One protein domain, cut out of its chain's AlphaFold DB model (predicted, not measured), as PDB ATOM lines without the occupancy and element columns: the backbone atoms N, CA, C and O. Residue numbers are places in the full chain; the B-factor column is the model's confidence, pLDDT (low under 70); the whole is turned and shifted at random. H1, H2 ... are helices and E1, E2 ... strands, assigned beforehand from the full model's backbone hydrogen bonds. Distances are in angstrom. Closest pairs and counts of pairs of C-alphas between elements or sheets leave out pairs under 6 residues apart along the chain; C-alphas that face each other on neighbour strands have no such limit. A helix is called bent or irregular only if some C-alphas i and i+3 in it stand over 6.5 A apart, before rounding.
ATOM      1  N   ASP A  10     145.440  93.848  29.509       83.00
ATOM      2  CA  ASP A  10     145.074  93.337  30.829       83.00
ATOM      3  C   ASP A  10     143.716  92.634  30.818       83.00
ATOM      4  O   ASP A  10     143.591  91.546  31.379       83.00
ATOM      5  N   GLU A  11     142.726  93.169  30.097       82.31
ATOM      6  CA  GLU A  11     141.439  92.491  29.893       82.31
ATOM      7  C   GLU A  11     141.613  91.185  29.114       82.31
ATOM      8  O   GLU A  11     141.032  90.162  29.477       82.31
ATOM      9  N   ARG A  12     142.460  91.172  28.076       83.56
ATOM     10  CA  ARG A  12     142.761  89.939  27.332       83.56
ATOM     11  C   ARG A  12     143.437  88.897  28.210       83.56
ATOM     12  O   ARG A  12     143.044  87.730  28.173       83.56
ATOM     13  N   ARG A  13     144.427  89.301  29.013       84.56
ATOM     14  CA  ARG A  13     145.093  88.412  29.978       84.56
ATOM     15  C   ARG A  13     144.107  87.870  31.004       84.56
ATOM     16  O   ARG A  13     144.125  86.675  31.282       84.56
ATOM     17  N   PHE A  14     143.216  88.717  31.511       87.19
ATOM     18  CA  PHE A  14     142.178  88.307  32.448       87.19
ATOM     19  C   PHE A  14     141.216  87.281  31.833       87.19
ATOM     20  O   PHE A  14     140.951  86.250  32.445       87.19
ATOM     21  N   LEU A  15     140.749  87.503  30.600       88.25
ATOM     22  CA  LEU A  15     139.860  86.566  29.901       88.25
ATOM     23  C   LEU A  15     140.544  85.229  29.592       88.25
ATOM     24  O   LEU A  15     139.923  84.171  29.697       88.25
ATOM     25  N   LEU A  16     141.830  85.257  29.235       90.06
ATOM     26  CA  LEU A  16     142.603  84.048  28.948       90.06
ATOM     27  C   LEU A  16     143.020  83.277  30.198       90.06
ATOM     28  O   LEU A  16     143.370  82.103  30.078       90.06
ATOM     29  N   ARG A  17     142.934  83.896  31.382       90.81
ATOM     30  CA  ARG A  17     143.358  83.323  32.663       90.81
ATOM     31  C   ARG A  17     142.829  81.906  32.878       90.81
ATOM     32  O   ARG A  17     143.591  81.012  33.233       90.81
ATOM     33  N   SER A  18     141.548  81.685  32.569       89.25
ATOM     34  CA  SER A  18     140.886  80.378  32.683       89.25
ATOM     35  C   SER A  18     141.607  79.267  31.906       89.25
ATOM     36  O   SER A  18     141.684  78.142  32.386       89.25
ATOM     37  N   LEU A  19     142.182  79.585  30.739       92.69
ATOM     38  CA  LEU A  19     142.899  78.640  29.876       92.69
ATOM     39  C   LEU A  19     144.407  78.606  30.167       92.69
ATOM     40  O   LEU A  19     145.055  77.565  30.039       92.69
ATOM     41  N   THR A  20     144.998  79.738  30.556       91.69
ATOM     42  CA  THR A  20     146.437  79.812  30.843       91.69
ATOM     43  C   THR A  20     146.795  79.142  32.164       91.69
ATOM     44  O   THR A  20     147.861  78.548  32.259       91.69
ATOM     45  N   GLU A  21     145.906  79.169  33.156       94.69
ATOM     46  CA  GLU A  21     146.131  78.539  34.466       94.69
ATOM     47  C   GLU A  21     145.917  77.021  34.475       94.69
ATOM     48  O   GLU A  21     146.191  76.379  35.487       94.69
ATOM     49  N   VAL A  22     145.448  76.432  33.369       96.62
ATOM     50  CA  VAL A  22     145.247  74.981  33.289       96.62
ATOM     51  C   VAL A  22     146.566  74.246  33.518       96.62
ATOM     52  O   VAL A  22     147.584  74.538  32.885       96.62
ATOM     53  N   GLY A  23     146.519  73.276  34.426       95.12
ATOM     54  CA  GLY A  23     147.664  72.516  34.903       95.12
ATOM     55  C   GLY A  23     147.251  71.484  35.956       95.12
ATOM     56  O   GLY A  23     146.058  71.244  36.142       95.12
ATOM     57  N   PRO A  24     148.204  70.889  36.693       94.19
ATOM     58  CA  PRO A  24     147.900  69.866  37.694       94.19
ATOM     59  C   PRO A  24     146.902  70.306  38.776       94.19
ATOM     60  O   PRO A  24     146.034  69.530  39.162       94.19
ATOM     61  N   SER A  25     146.986  71.561  39.228       92.12
ATOM     62  CA  SER A  25     146.109  72.115  40.274       92.12
ATOM     63  C   SER A  25     144.781  72.668  39.749       92.12
ATOM     64  O   SER A  25     143.867  72.897  40.534       92.12
ATOM     65  N   LYS A  26     144.671  72.886  38.434       95.19
ATOM     66  CA  LYS A  26     143.449  73.311  37.738       95.19
ATOM     67  C   LYS A  26     143.287  72.460  36.478       95.19
ATOM     68  O   LYS A  26     143.723  72.874  35.398       95.19
ATOM     69  N   PRO A  27     142.737  71.242  36.608       96.88
ATOM     70  CA  PRO A  27     142.711  70.291  35.506       96.88
ATOM     71  C   PRO A  27     141.954  70.753  34.260       96.88
ATOM     72  O   PRO A  27     142.283  70.276  33.182       96.88
ATOM     73  N   ILE A  28     140.960  71.640  34.370       97.50
ATOM     74  CA  ILE A  28     140.117  72.086  33.251       97.50
ATOM     75  C   ILE A  28     139.956  73.611  33.272       97.50
ATOM     76  O   ILE A  28     139.793  74.238  34.317       97.50
ATOM     77  N   GLY A  29     139.943  74.204  32.083       96.50
ATOM     78  CA  GLY A  29     139.481  75.558  31.821       96.50
ATOM     79  C   GLY A  29     138.677  75.597  30.528       96.50
ATOM     80  O   GLY A  29     138.870  74.770  29.636       96.50
ATOM     81  N   TYR A  30     137.772  76.562  30.406       95.75
ATOM     82  CA  TYR A  30     137.071  76.802  29.149       95.75
ATOM     83  C   TYR A  30     136.890  78.290  28.880       95.75
ATOM     84  O   TYR A  30     136.915  79.116  29.797       95.75
ATOM     85  N   LEU A  31     136.693  78.610  27.603       94.81
ATOM     86  CA  LEU A  31     136.275  79.933  27.173       94.81
ATOM     87  C   LEU A  31     135.269  79.828  26.011       94.81
ATOM     88  O   LEU A  31     135.502  79.069  25.063       94.81
ATOM     89  N   PRO A  32     134.145  80.568  26.050       95.44
ATOM     90  CA  PRO A  32     133.205  80.622  24.933       95.44
ATOM     91  C   PRO A  32     133.867  81.106  23.636       95.44
ATOM     92  O   PRO A  32     134.706  82.010  23.650       95.44
ATOM     93  N   LEU A  33     133.455  80.558  22.485       94.00
ATOM     94  CA  LEU A  33     134.051  80.935  21.194       94.00
ATOM     95  C   LEU A  33     133.815  82.406  20.834       94.00
ATOM     96  O   LEU A  33     134.673  82.999  20.181       94.00
ATOM     97  N   TYR A  34     132.692  83.003  21.253       92.25
ATOM     98  CA  TYR A  34     132.459  84.438  21.041       92.25
ATOM     99  C   TYR A  34     133.450  85.278  21.858       92.25
ATOM    100  O   TYR A  34     134.017  86.232  21.344       92.25
ATOM    101  N   THR A  35     133.738  84.882  23.103       91.06
ATOM    102  CA  THR A  35     134.711  85.570  23.956       91.06
ATOM    103  C   THR A  35     136.102  85.529  23.333       91.06
ATOM    104  O   THR A  35     136.784  86.547  23.278       91.06
ATOM    105  N   ILE A  36     136.504  84.374  22.794       91.31
ATOM    106  CA  ILE A  36     137.784  84.220  22.090       91.31
ATOM    107  C   ILE A  36     137.877  85.167  20.884       91.31
ATOM    108  O   ILE A  36     138.869  85.879  20.725       91.31
ATOM    109  N   LYS A  37     136.844  85.188  20.040       91.00
ATOM    110  CA  LYS A  37     136.867  85.928  18.772       91.00
ATOM    111  C   LYS A  37     136.699  87.431  18.964       91.00
ATOM    112  O   LYS A  37     137.459  88.204  18.392       91.00
ATOM    113  N   ASP A  38     135.738  87.833  19.787       87.44
ATOM    114  CA  ASP A  38     135.274  89.219  19.833       87.44
ATOM    115  C   ASP A  38     136.008  90.026  20.912       87.44
ATOM    116  O   ASP A  38     136.226  91.226  20.748       87.44
ATOM    117  N   PHE A  39     136.453  89.363  21.988       86.69
ATOM    118  CA  PHE A  39     137.127  90.013  23.115       86.69
ATOM    119  C   PHE A  39     138.614  89.668  23.167       86.69
ATOM    120  O   PHE A  39     139.456  90.549  23.239       86.69
ATOM    121  N   VAL A  40     139.005  88.400  23.069       87.88
ATOM    122  CA  VAL A  40     140.444  88.083  23.042       87.88
ATOM    123  C   VAL A  40     141.074  88.486  21.697       87.88
ATOM    124  O   VAL A  40     142.264  88.793  21.642       87.88
ATOM    125  N   GLN A  41     140.268  88.554  20.630       88.88
ATOM    126  CA  GLN A  41     140.700  88.822  19.251       88.88
ATOM    127  C   GLN A  41     141.769  87.834  18.766       88.88
ATOM    128  O   GLN A  41     142.678  88.181  18.013       88.88
ATOM    129  N   LEU A  42     141.644  86.579  19.201       90.75
ATOM    130  CA  LEU A  42     142.434  85.452  18.720       90.75
ATOM    131  C   LEU A  42     141.519  84.431  18.049       90.75
ATOM    132  O   LEU A  42     140.301  84.430  18.232       90.75
ATOM    133  N   SER A  43     142.113  83.522  17.277       92.88
ATOM    134  CA  SER A  43     141.377  82.357  16.794       92.88
ATOM    135  C   SER A  43     141.367  81.253  17.866       92.88
ATOM    136  O   SER A  43     142.372  81.074  18.565       92.88
ATOM    137  N   PRO A  44     140.279  80.468  17.992       93.69
ATOM    138  CA  PRO A  44     140.269  79.274  18.841       93.69
ATOM    139  C   PRO A  44     141.422  78.313  18.521       93.69
ATOM    140  O   PRO A  44     142.009  77.736  19.430       93.69
ATOM    141  N   GLN A  45     141.802  78.206  17.246       95.25
ATOM    142  CA  GLN A  45     142.915  77.379  16.778       95.25
ATOM    143  C   GLN A  45     144.264  77.869  17.317       95.25
ATOM    144  O   GLN A  45     145.095  77.057  17.708       95.25
ATOM    145  N   THR A  46     144.476  79.187  17.384       94.88
ATOM    146  CA  THR A  46     145.695  79.783  17.952       94.88
ATOM    147  C   THR A  46     145.823  79.448  19.434       94.88
ATOM    148  O   THR A  46     146.893  79.049  19.889       94.88
ATOM    149  N   ILE A  47     144.727  79.571  20.186       94.56
ATOM    150  CA  ILE A  47     144.710  79.242  21.615       94.56
ATOM    151  C   ILE A  47     144.931  77.741  21.822       94.56
ATOM    152  O   ILE A  47     145.730  77.354  22.674       94.56
ATOM    153  N   ALA A  48     144.273  76.900  21.021       96.25
ATOM    154  CA  ALA A  48     144.447  75.457  21.075       96.25
ATOM    155  C   ALA A  48     145.902  75.049  20.792       96.25
ATOM    156  O   ALA A  48     146.488  74.298  21.563       96.25
ATOM    157  N   ALA A  49     146.520  75.606  19.747       96.50
ATOM    158  CA  ALA A  49     147.922  75.349  19.423       96.50
ATOM    159  C   ALA A  49     148.866  75.758  20.567       96.50
ATOM    160  O   ALA A  49     149.771  75.002  20.916       96.50
ATOM    161  N   ALA A  50     148.628  76.915  21.196       94.81
ATOM    162  CA  ALA A  50     149.411  77.370  22.343       94.81
ATOM    163  C   ALA A  50     149.249  76.455  23.572       94.81
ATOM    164  O   ALA A  50     150.215  76.208  24.291       94.81
ATOM    165  N   ALA A  51     148.046  75.929  23.816       96.19
ATOM    166  CA  ALA A  51     147.805  74.960  24.881       96.19
ATOM    167  C   ALA A  51     148.491  73.613  24.597       96.19
ATOM    168  O   ALA A  51     149.184  73.085  25.467       96.19
ATOM    169  N   THR A  52     148.382  73.093  23.372       96.69
ATOM    170  CA  THR A  52     149.051  71.850  22.962       96.69
ATOM    171  C   THR A  52     150.572  71.965  23.051       96.69
ATOM    172  O   THR A  52     151.228  71.034  23.510       96.69
ATOM    173  N   ALA A  53     151.150  73.122  22.707       96.69
ATOM    174  CA  ALA A  53     152.584  73.379  22.868       96.69
ATOM    175  C   ALA A  53     153.058  73.309  24.336       96.69
ATOM    176  O   ALA A  53     154.239  73.095  24.593       96.69
ATOM    177  N   ARG A  54     152.141  73.451  25.301       95.69
ATOM    178  CA  ARG A  54     152.388  73.276  26.743       95.69
ATOM    179  C   ARG A  54     152.128  71.843  27.231       95.69
ATOM    180  O   ARG A  54     152.164  71.611  28.435       95.69
ATOM    181  N   GLY A  55     151.825  70.901  26.334       96.81
ATOM    182  CA  GLY A  55     151.470  69.520  26.678       96.81
ATOM    183  C   GLY A  55     150.025  69.336  27.158       96.81
ATOM    184  O   GLY A  55     149.698  68.298  27.729       96.81
ATOM    185  N   LEU A  56     149.152  70.326  26.953       97.94
ATOM    186  CA  LEU A  56     147.744  70.247  27.350       97.94
ATOM    187  C   LEU A  56     146.876  69.668  26.231       97.94
ATOM    188  O   LEU A  56     147.220  69.723  25.051       97.94
ATOM    189  N   THR A  57     145.715  69.138  26.609       98.19
ATOM    190  CA  THR A  57     144.698  68.658  25.668       98.19
ATOM    191  C   THR A  57     143.617  69.715  25.469       98.19
ATOM    192  O   THR A  57     143.384  70.578  26.315       98.19
ATOM    193  N   THR A  58     142.983  69.678  24.304       97.75
ATOM    194  CA  THR A  58     142.144  70.744  23.767       97.75
ATOM    195  C   THR A  58     140.919  70.124  23.109       97.75
ATOM    196  O   THR A  58     141.067  69.211  22.298       97.75
ATOM    197  N   ALA A  59     139.722  70.617  23.423       97.12
ATOM    198  CA  ALA A  59     138.476  70.179  22.797       97.12
ATOM    199  C   ALA A  59     137.595  71.384  22.463       97.12
ATOM    200  O   ALA A  59     137.273  72.192  23.333       97.12
ATOM    201  N   GLN A  60     137.200  71.512  21.198       96.88
ATOM    202  CA  GLN A  60     136.282  72.556  20.756       96.88
ATOM    203  C   GLN A  60     134.907  71.950  20.493       96.88
ATOM    204  O   GLN A  60     134.787  71.032  19.689       96.88
ATOM    205  N   PHE A  61     133.876  72.523  21.106       95.56
ATOM    206  CA  PHE A  61     132.488  72.118  20.908       95.56
ATOM    207  C   PHE A  61     131.705  73.237  20.234       95.56
ATOM    208  O   PHE A  61     131.821  74.411  20.602       95.56
ATOM    209  N   SER A  62     130.896  72.883  19.240       93.25
ATOM    210  CA  SER A  62     129.972  73.810  18.594       93.25
ATOM    211  C   SER A  62     128.768  74.129  19.499       93.25
ATOM    212  O   SER A  62     128.531  73.440  20.496       93.25
ATOM    213  N   PRO A  63     127.944  75.136  19.149       89.38
ATOM    214  CA  PRO A  63     126.686  75.413  19.848       89.38
ATOM    215  C   PRO A  63     125.712  74.230  19.947       89.38
ATOM    216  O   PRO A  63     124.803  74.263  20.765       89.38
ATOM    217  N   LYS A  64     125.845  73.225  19.071       87.12
ATOM    218  CA  LYS A  64     124.986  72.031  19.066       87.12
ATOM    219  C   LYS A  64     125.505  70.929  19.990       87.12
ATOM    220  O   LYS A  64     124.753  70.027  20.331       87.12
ATOM    221  N   GLU A  65     126.781  70.994  20.351       83.88
ATOM    222  CA  GLU A  65     127.489  69.962  21.116       83.88
ATOM    223  C   GLU A  65     127.718  70.376  22.570       83.88
ATOM    224  O   GLU A  65     128.107  69.552  23.391       83.88
ATOM    225  N   CYS A  66     127.486  71.649  22.900       88.31
ATOM    226  CA  CYS A  66     127.612  72.144  24.258       88.31
ATOM    227  C   CYS A  66     126.492  73.105  24.640       88.31
ATOM    228  O   CYS A  66     125.798  73.684  23.808       88.31
ATOM    229  N   CYS A  67     126.375  73.325  25.940       85.38
ATOM    230  CA  CYS A  67     125.381  74.190  26.557       85.38
ATOM    231  C   CYS A  67     125.626  75.702  26.348       85.38
ATOM    232  O   CYS A  67     124.865  76.540  26.839       85.38
ATOM    233  N   ILE A  68     126.679  76.074  25.614       84.88
ATOM    234  CA  ILE A  68     127.095  77.458  25.373       84.88
ATOM    235  C   ILE A  68     126.678  77.860  23.956       84.88
ATOM    236  O   ILE A  68     127.128  77.274  22.976       84.88
ATOM    237  N   LYS A  69     125.861  78.916  23.833       87.31
ATOM    238  CA  LYS A  69     125.270  79.367  22.553       87.31
ATOM    239  C   LYS A  69     126.281  79.631  21.438       87.31
ATOM    240  O   LYS A  69     125.938  79.511  20.269       87.31
ATOM    241  N   SER A  70     127.505  80.025  21.776       89.50
ATOM    242  CA  SER A  70     128.566  80.255  20.794       89.50
ATOM    243  C   SER A  70     129.406  79.018  20.487       89.50
ATOM    244  O   SER A  70     130.269  79.090  19.619       89.50
ATOM    245  N   GLY A  71     129.216  77.913  21.205       94.75
ATOM    246  CA  GLY A  71     130.252  76.905  21.380       94.75
ATOM    247  C   GLY A  71     131.295  77.346  22.408       94.75
ATOM    248  O   GLY A  71     131.309  78.509  22.840       94.75
ATOM    249  N   ALA A  72     132.217  76.451  22.748       96.25
ATOM    250  CA  ALA A  72     133.346  76.756  23.621       96.25
ATOM    251  C   ALA A  72     134.596  75.951  23.267       96.25
ATOM    252  O   ALA A  72     134.515  74.861  22.700       96.25
ATOM    253  N   LEU A  73     135.749  76.508  23.631       97.12
ATOM    254  CA  LEU A  73     137.022  75.805  23.655       97.12
ATOM    255  C   LEU A  73     137.328  75.414  25.099       97.12
ATOM    256  O   LEU A  73     137.361  76.274  25.977       97.12
ATOM    257  N   TYR A  74     137.575  74.131  25.313       97.69
ATOM    258  CA  TYR A  74     138.068  73.568  26.559       97.69
ATOM    259  C   TYR A  74     139.553  73.261  26.421       97.69
ATOM    260  O   TYR A  74     140.001  72.738  25.398       97.69
ATOM    261  N   VAL A  75     140.302  73.558  27.476       98.00
ATOM    262  CA  VAL A  75     141.704  73.183  27.653       98.00
ATOM    263  C   VAL A  75     141.796  72.401  28.953       98.00
ATOM    264  O   VAL A  75     141.223  72.814  29.959       98.00
ATOM    265  N   TYR A  76     142.490  71.269  28.948       98.38
ATOM    266  CA  TYR A  76     142.587  70.425  30.132       98.38
ATOM    267  C   TYR A  76     143.917  69.681  30.229       98.38
ATOM    268  O   TYR A  76     144.536  69.303  29.231       98.38
ATOM    269  N   HIS A  77     144.354  69.462  31.466       98.06
ATOM    270  CA  HIS A  77     145.508  68.645  31.798       98.06
ATOM    271  C   HIS A  77     145.058  67.192  31.974       98.06
ATOM    272  O   HIS A  77     144.599  66.790  33.045       98.06
ATOM    273  N   ARG A  78     145.207  66.386  30.917       97.69
ATOM    274  CA  ARG A  78     144.627  65.038  30.821       97.69
ATOM    275  C   ARG A  78     144.993  64.111  31.984       97.69
ATOM    276  O   ARG A  78     144.110  63.464  32.534       97.69
ATOM    277  N   GLU A  79     146.259  64.077  32.398       97.56
ATOM    278  CA  GLU A  79     146.730  63.183  33.474       97.56
ATOM    279  C   GLU A  79     146.209  63.576  34.863       97.56
ATOM    280  O   GLU A  79     145.739  62.729  35.623       97.56
ATOM    281  N   ALA A  80     146.247  64.869  35.190       97.12
ATOM    282  CA  ALA A  80     145.692  65.403  36.428       97.12
ATOM    283  C   ALA A  80     144.174  65.194  36.495       97.12
ATOM    284  O   ALA A  80     143.658  64.790  37.536       97.12
ATOM    285  N   LEU A  81     143.469  65.388  35.373       97.69
ATOM    286  CA  LEU A  81     142.044  65.092  35.290       97.69
ATOM    287  C   LEU A  81     141.780  63.595  35.491       97.69
ATOM    288  O   LEU A  81     140.955  63.245  36.326       97.69
ATOM    289  N   ALA A  82     142.516  62.712  34.809       97.81
ATOM    290  CA  ALA A  82     142.395  61.265  35.001       97.81
ATOM    291  C   ALA A  82     142.613  60.860  36.468       97.81
ATOM    292  O   ALA A  82     141.824  60.103  37.026       97.81
ATOM    293  N   SER A  83     143.641  61.416  37.112       97.19
ATOM    294  CA  SER A  83     143.951  61.148  38.520       97.19
ATOM    295  C   SER A  83     142.828  61.612  39.451       97.19
ATOM    296  O   SER A  83     142.435  60.875  40.354       97.19
ATOM    297  N   LEU A  84     142.266  62.803  39.210       96.25
ATOM    298  CA  LEU A  84     141.129  63.330  39.970       96.25
ATOM    299  C   LEU A  84     139.878  62.456  39.803       96.25
ATOM    300  O   LEU A  84     139.228  62.123  40.797       96.25
ATOM    301  N   LEU A  85     139.546  62.079  38.564       96.75
ATOM    302  CA  LEU A  85     138.389  61.235  38.263       96.75
ATOM    303  C   LEU A  85     138.539  59.857  38.908       96.75
ATOM    304  O   LEU A  85     137.599  59.379  39.538       96.75
ATOM    305  N   GLN A  86     139.730  59.263  38.836       97.00
ATOM    306  CA  GLN A  86     140.008  57.969  39.450       97.00
ATOM    307  C   GLN A  86     139.940  58.030  40.982       97.00
ATOM    308  O   GLN A  86     139.340  57.157  41.607       97.00
ATOM    309  N   ALA A  87     140.481  59.082  41.603       95.50
ATOM    310  CA  ALA A  87     140.404  59.286  43.053       95.50
ATOM    311  C   ALA A  87     138.962  59.481  43.559       95.50
ATOM    312  O   ALA A  87     138.688  59.315  44.748       95.50
ATOM    313  N   ARG A  88     138.034  59.849  42.669       94.75
ATOM    314  CA  ARG A  88     136.609  60.058  42.958       94.75
ATOM    315  C   ARG A  88     135.712  59.114  42.152       94.75
ATOM    316  O   ARG A  88     134.548  59.440  41.917       94.75
ATOM    317  N   ALA A  89     136.233  57.951  41.752       94.75
ATOM    318  CA  ALA A  89     135.585  57.088  40.768       94.75
ATOM    319  C   ALA A  89     134.172  56.655  41.172       94.75
ATOM    320  O   ALA A  89     133.277  56.642  40.329       94.75
ATOM    321  N   GLU A  90     133.949  56.363  42.456       93.69
ATOM    322  CA  GLU A  90     132.628  55.999  42.980       93.69
ATOM    323  C   GLU A  90     131.602  57.118  42.773       93.69
ATOM    324  O   GLU A  90     130.520  56.868  42.254       93.69
ATOM    325  N   VAL A  91     131.958  58.365  43.099       93.50
ATOM    326  CA  VAL A  91     131.073  59.535  42.952       93.50
ATOM    327  C   VAL A  91     130.808  59.842  41.479       93.50
ATOM    328  O   VAL A  91     129.676  60.144  41.101       93.50
ATOM    329  N   ILE A  92     131.842  59.750  40.642       93.81
ATOM    330  CA  ILE A  92     131.739  59.976  39.196       93.81
ATOM    331  C   ILE A  92     130.826  58.928  38.554       93.81
ATOM    332  O   ILE A  92     129.887  59.287  37.843       93.81
ATOM    333  N   THR A  93     131.032  57.653  38.884       92.75
ATOM    334  CA  THR A  93     130.241  56.539  38.347       92.75
ATOM    335  C   THR A  93     128.806  56.566  38.869       92.75
ATOM    336  O   THR A  93     127.875  56.404  38.085       92.75
ATOM    337  N   ALA A  94     128.596  56.837  40.163       90.44
ATOM    338  CA  ALA A  94     127.261  56.977  40.750       90.44
ATOM    339  C   ALA A  94     126.484  58.166  40.158       90.44
ATOM    340  O   ALA A  94     125.264  58.105  40.030       90.44
ATOM    341  N   GLY A  95     127.190  59.229  39.763       88.31
ATOM    342  CA  GLY A  95     126.621  60.350  39.017       88.31
ATOM    343  C   GLY A  95     126.353  60.053  37.538       88.31
ATOM    344  O   GLY A  95     125.773  60.900  36.869       88.31
ATOM    345  N   GLY A  96     126.773  58.895  37.016       91.69
ATOM    346  CA  GLY A  96     126.631  58.527  35.604       91.69
ATOM    347  C   GLY A  96     127.641  59.198  34.666       91.69
ATOM    348  O   GLY A  96     127.424  59.217  33.455       91.69
ATOM    349  N   LEU A  97     128.733  59.757  35.199       94.38
ATOM    350  CA  LEU A  97     129.767  60.426  34.410       94.38
ATOM    351  C   LEU A  97     130.891  59.447  34.027       94.38
ATOM    352  O   LEU A  97     131.188  58.505  34.766       94.38
ATOM    353  N   PRO A  98     131.552  59.660  32.877       95.62
ATOM    354  CA  PRO A  98     132.661  58.816  32.446       95.62
ATOM    355  C   PRO A  98     133.948  59.119  33.232       95.62
ATOM    356  O   PRO A  98     134.216  60.261  33.593       95.62
ATOM    357  N   LEU A  99     134.778  58.092  33.439       96.38
ATOM    358  CA  LEU A  99     136.106  58.226  34.062       96.38
ATOM    359  C   LEU A  99     137.214  58.593  33.065       96.38
ATOM    360  O   LEU A  99     138.295  59.012  33.468       96.38
ATOM    361  N   ASP A 100     136.957  58.435  31.764       97.88
ATOM    362  CA  ASP A 100     137.882  58.876  30.723       97.88
ATOM    363  C   ASP A 100     137.861  60.415  30.616       97.88
ATOM    364  O   ASP A 100     136.776  60.977  30.437       97.88
ATOM    365  N   PRO A 101     139.018  61.103  30.695       97.62
ATOM    366  CA  PRO A 101     139.096  62.564  30.661       97.62
ATOM    367  C   PRO A 101     138.413  63.205  29.452       97.62
ATOM    368  O   PRO A 101     137.712  64.206  29.595       97.62
ATOM    369  N   ASP A 102     138.593  62.624  28.267       97.88
ATOM    370  CA  ASP A 102     138.147  63.227  27.011       97.88
ATOM    371  C   ASP A 102     136.615  63.128  26.914       97.88
ATOM    372  O   ASP A 102     135.919  64.107  26.621       97.88
ATOM    373  N   ARG A 103     136.067  61.958  27.272       97.38
ATOM    374  CA  ARG A 103     134.618  61.751  27.410       97.38
ATOM    375  C   ARG A 103     134.020  62.583  28.535       97.38
ATOM    376  O   ARG A 103     132.900  63.062  28.388       97.38
ATOM    377  N   PHE A 104     134.737  62.758  29.642       97.06
ATOM    378  CA  PHE A 104     134.286  63.576  30.763       97.06
ATOM    379  C   PHE A 104     134.126  65.032  30.345       97.06
ATOM    380  O   PHE A 104     133.053  65.596  30.540       97.06
ATOM    381  N   VAL A 105     135.138  65.608  29.688       97.19
ATOM    382  CA  VAL A 105     135.086  66.977  29.156       97.19
ATOM    383  C   VAL A 105     133.931  67.144  28.165       97.19
ATOM    384  O   VAL A 105     133.168  68.103  28.272       97.19
ATOM    385  N   ALA A 106     133.747  66.195  27.243       96.56
ATOM    386  CA  ALA A 106     132.617  66.225  26.314       96.56
ATOM    387  C   ALA A 106     131.263  66.169  27.040       96.56
ATOM    388  O   ALA A 106     130.342  66.915  26.707       96.56
ATOM    389  N   HIS A 107     131.147  65.326  28.065       95.44
ATOM    390  CA  HIS A 107     129.921  65.174  28.836       95.44
ATOM    391  C   HIS A 107     129.581  66.440  29.636       95.44
ATOM    392  O   HIS A 107     128.444  66.908  29.584       95.44
ATOM    393  N   ILE A 108     130.563  67.053  30.312       94.31
ATOM    394  CA  ILE A 108     130.337  68.299  31.063       94.31
ATOM    395  C   ILE A 108     130.104  69.514  30.166       94.31
ATOM    396  O   ILE A 108     129.437  70.456  30.581       94.31
ATOM    397  N   ALA A 109     130.604  69.497  28.929       93.75
ATOM    398  CA  ALA A 109     130.284  70.529  27.953       93.75
ATOM    399  C   ALA A 109     128.826  70.418  27.471       93.75
ATOM    400  O   ALA A 109     128.164  71.439  27.255       93.75
ATOM    401  N   ALA A 110     128.329  69.191  27.301       92.69
ATOM    402  CA  ALA A 110     127.010  68.898  26.749       92.69
ATOM    403  C   ALA A 110     125.859  69.013  27.761       92.69
ATOM    404  O   ALA A 110     124.717  69.207  27.346       92.69
ATOM    405  N   VAL A 111     126.132  68.908  29.064       89.75
ATOM    406  CA  VAL A 111     125.098  68.785  30.104       89.75
ATOM    407  C   VAL A 111     125.195  69.909  31.140       89.75
ATOM    408  O   VAL A 111     126.262  70.195  31.675       89.75
ATOM    409  N   TRP A 112     124.049  70.506  31.485       82.88
ATOM    410  CA  TRP A 112     123.932  71.396  32.641       82.88
ATOM    411  C   TRP A 112     123.809  70.588  33.934       82.88
ATOM    412  O   TRP A 112     122.811  69.899  34.154       82.88
ATOM    413  N   PHE A 113     124.793  70.722  34.821       84.19
ATOM    414  CA  PHE A 113     124.756  70.110  36.147       84.19
ATOM    415  C   PHE A 113     124.093  71.041  37.156       84.19
ATOM    416  O   PHE A 113     124.439  72.217  37.267       84.19
ATOM    417  N   LYS A 114     123.143  70.501  37.922       83.25
ATOM    418  CA  LYS A 114     122.577  71.207  39.072       83.25
ATOM    419  C   LYS A 114     123.571  71.205  40.236       83.25
ATOM    420  O   LYS A 114     124.397  70.301  40.367       83.25
ATOM    421  N   ALA A 115     123.482  72.205  41.108       78.75
ATOM    422  CA  ALA A 115     124.412  72.364  42.227       78.75
ATOM    423  C   ALA A 115     124.394  71.187  43.225       78.75
ATOM    424  O   ALA A 115     125.416  70.922  43.855       78.75
ATOM    425  N   ASP A 116     123.263  70.487  43.330       84.50
ATOM    426  CA  ASP A 116     123.016  69.311  44.174       84.50
ATOM    427  C   ASP A 116     123.444  67.983  43.528       84.50
ATOM    428  O   ASP A 116     123.410  66.940  44.182       84.50
ATOM    429  N   HIS A 117     123.874  67.994  42.261       86.50
ATOM    430  CA  HIS A 117     124.323  66.782  41.588       86.50
ATOM    431  C   HIS A 117     125.575  66.201  42.282       86.50
ATOM    432  O   HIS A 117     126.519  66.952  42.544       86.50
ATOM    433  N   PRO A 118     125.661  64.874  42.513       85.19
ATOM    434  CA  PRO A 118     126.790  64.252  43.221       85.19
ATOM    435  C   PRO A 118     128.168  64.599  42.633       85.19
ATOM    436  O   PRO A 118     129.132  64.828  43.360       85.19
ATOM    437  N   ALA A 119     128.253  64.706  41.304       87.81
ATOM    438  CA  ALA A 119     129.488  65.057  40.604       87.81
ATOM    439  C   ALA A 119     129.874  66.550  40.682       87.81
ATOM    440  O   ALA A 119     131.009  66.893  40.352       87.81
ATOM    441  N   SER A 120     128.988  67.447  41.133       88.19
ATOM    442  CA  SER A 120     129.228  68.900  41.104       88.19
ATOM    443  C   SER A 120     130.439  69.324  41.932       88.19
ATOM    444  O   SER A 120     131.174  70.222  41.528       88.19
ATOM    445  N   ALA A 121     130.713  68.650  43.052       89.94
ATOM    446  CA  ALA A 121     131.917  68.906  43.844       89.94
ATOM    447  C   ALA A 121     133.209  68.536  43.090       89.94
ATOM    448  O   ALA A 121     134.203  69.260  43.173       89.94
ATOM    449  N   VAL A 122     133.192  67.444  42.318       92.06
ATOM    450  CA  VAL A 122     134.350  67.018  41.522       92.06
ATOM    451  C   VAL A 122     134.546  67.943  40.323       92.06
ATOM    452  O   VAL A 122     135.675  68.336  40.045       92.06
ATOM    453  N   ILE A 123     133.456  68.359  39.670       92.06
ATOM    454  CA  ILE A 123     133.493  69.332  38.570       92.06
ATOM    455  C   ILE A 123     134.096  70.657  39.054       92.06
ATOM    456  O   ILE A 123     135.062  71.122  38.458       92.06
ATOM    457  N   ARG A 124     133.617  71.224  40.174       91.44
ATOM    458  CA  ARG A 124     134.198  72.447  40.770       91.44
ATOM    459  C   ARG A 124     135.691  72.295  41.062       91.44
ATOM    460  O   ARG A 124     136.488  73.146  40.678       91.44
ATOM    461  N   THR A 125     136.077  71.159  41.648       92.50
ATOM    462  CA  THR A 125     137.489  70.827  41.899       92.50
ATOM    463  C   THR A 125     138.310  70.824  40.605       92.50
ATOM    464  O   THR A 125     139.410  71.367  40.575       92.50
ATOM    465  N   ALA A 126     137.777  70.266  39.512       93.81
ATOM    466  CA  ALA A 126     138.456  70.225  38.217       93.81
ATOM    467  C   ALA A 126     138.675  71.622  37.603       93.81
ATOM    468  O   ALA A 126     139.656  71.823  36.890       93.81
ATOM    469  N   PHE A 127     137.807  72.592  37.901       93.88
ATOM    470  CA  PHE A 127     137.955  73.989  37.471       93.88
ATOM    471  C   PHE A 127     138.783  74.857  38.429       93.88
ATOM    472  O   PHE A 127     139.077  76.013  38.107       93.88
ATOM    473  N   ALA A 128     139.201  74.297  39.571       90.94
ATOM    474  CA  ALA A 128     139.737  75.042  40.709       90.94
ATOM    475  C   ALA A 128     138.793  76.171  41.172       90.94
ATOM    476  O   ALA A 128     139.243  77.210  41.656       90.94
TER     477      ALA A 128
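Overview. This is residues 10 to 128 of the 131 residues of an uncharacterized protein of Tardiphaga sp. YR296 (UniProt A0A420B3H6). A small sheet of three strands stands in the middle as a partition between two groups of helices: H1, H2 and H3 cover one face, and H6 covers the other. Beyond H6's side, H4 and H7 stand side by side near one end of the sheet, and the short H5 makes the far end of the longest axis. The printed part has 119 residues with seven named helices and three named strands, in the order H1, E1, H2, H3, E2, E3, H4, H5, H6, H7; the sheet runs E1, E3, E2, all antiparallel, and the class is mostly helix. The whole is compact, with a radius of gyration of the C-alphas of 13.9 A, and spans 41 by 28 by 21 A.

Arrangement. H1, residues 10 to 20, is on the sheet at a height of 9.3 A, over E1, residues 28 to 32, and runs slantwise to the strands at 35 degrees to E1 on the local plane; their closest C-alphas are those of Leu 19 and Gly 29, 5.0 A apart. H2, residues 33 to 40, follows E1 through a tight link and touches H1 at a steep tilt of 38 degrees, opposite ways, closest at the C-alphas of Arg 12 and Val 40, 5.2 A apart. H3, residues 44 to 53, only just touches H2, with 3 pairs of C-alphas within 8 A, the closest being those of Ile 36 and Pro 44 at 6.4 A. E2, residues 57 to 61, is an edge strand and forms a hairpin with the inner strand E3, residues 72 to 76; N 59 and O 74 are 2.9 A apart, within hydrogen-bond range. E3 is also the antiparallel neighbour of E1, with N 29 and O 75 at 2.8 A, within hydrogen-bond range. E1, H2, H3 and E2 make a split strand-helix-strand unit, two strands running the same way with E3 between them, and its crossover is right-handed. H3 lies over E3 and E2 at a height of 8.8 A, on the same face as H1. H4, residues 78 to 87, only grazes the sheet with residues 78 to 81. H5, residues 89 to 94, is not on the sheet and is close to H4 but not clearly touching, with the C-alphas of Leu 85 and Ile 92 closest at 6.8 A. H6, residues 101 to 110, lies over E3 and E2 at a height of 9.4 A, on the opposite face from H1 and H3, and touches H4 about perpendicular at 86 degrees, with the C-alphas of Ala 82 and Pro 101 closest at 5.6 A. H7, residues 120 to 127, touches H4 at a shallow tilt of 26 degrees, opposite ways, with the C-alphas of Leu 81 and Ala 126 closest at 6.9 A. Every O i to N i+4 pair is within hydrogen-bond range in H2, H3, H4, H5, H6 and H7, and 5 of 7 are in H1.

Along the chain. H1 is 13.6 A from C-alpha 10 at (145.074, 93.337, 30.829) to C-alpha 20, and is irregular, but only just: C-alphas 15 and 18 are 6.9 A apart. E1, E2 and E3 measure 13.8, 13.6 and 13.0 A, and C-alpha 72, where E3 begins, is at (133.346, 76.756, 23.621). H3, H4 and H6 are each 14.2 A long. H7 ends with C-alpha 127 at (137.955, 73.989, 37.471).

Size, cuts and confidence. The C-alphas of Asp 10 and Ala 94 are the two farthest apart, at 41.7 A. The printed part has no cut and no long link. Its mean pLDDT is 92.8, and no printed residue is under 70.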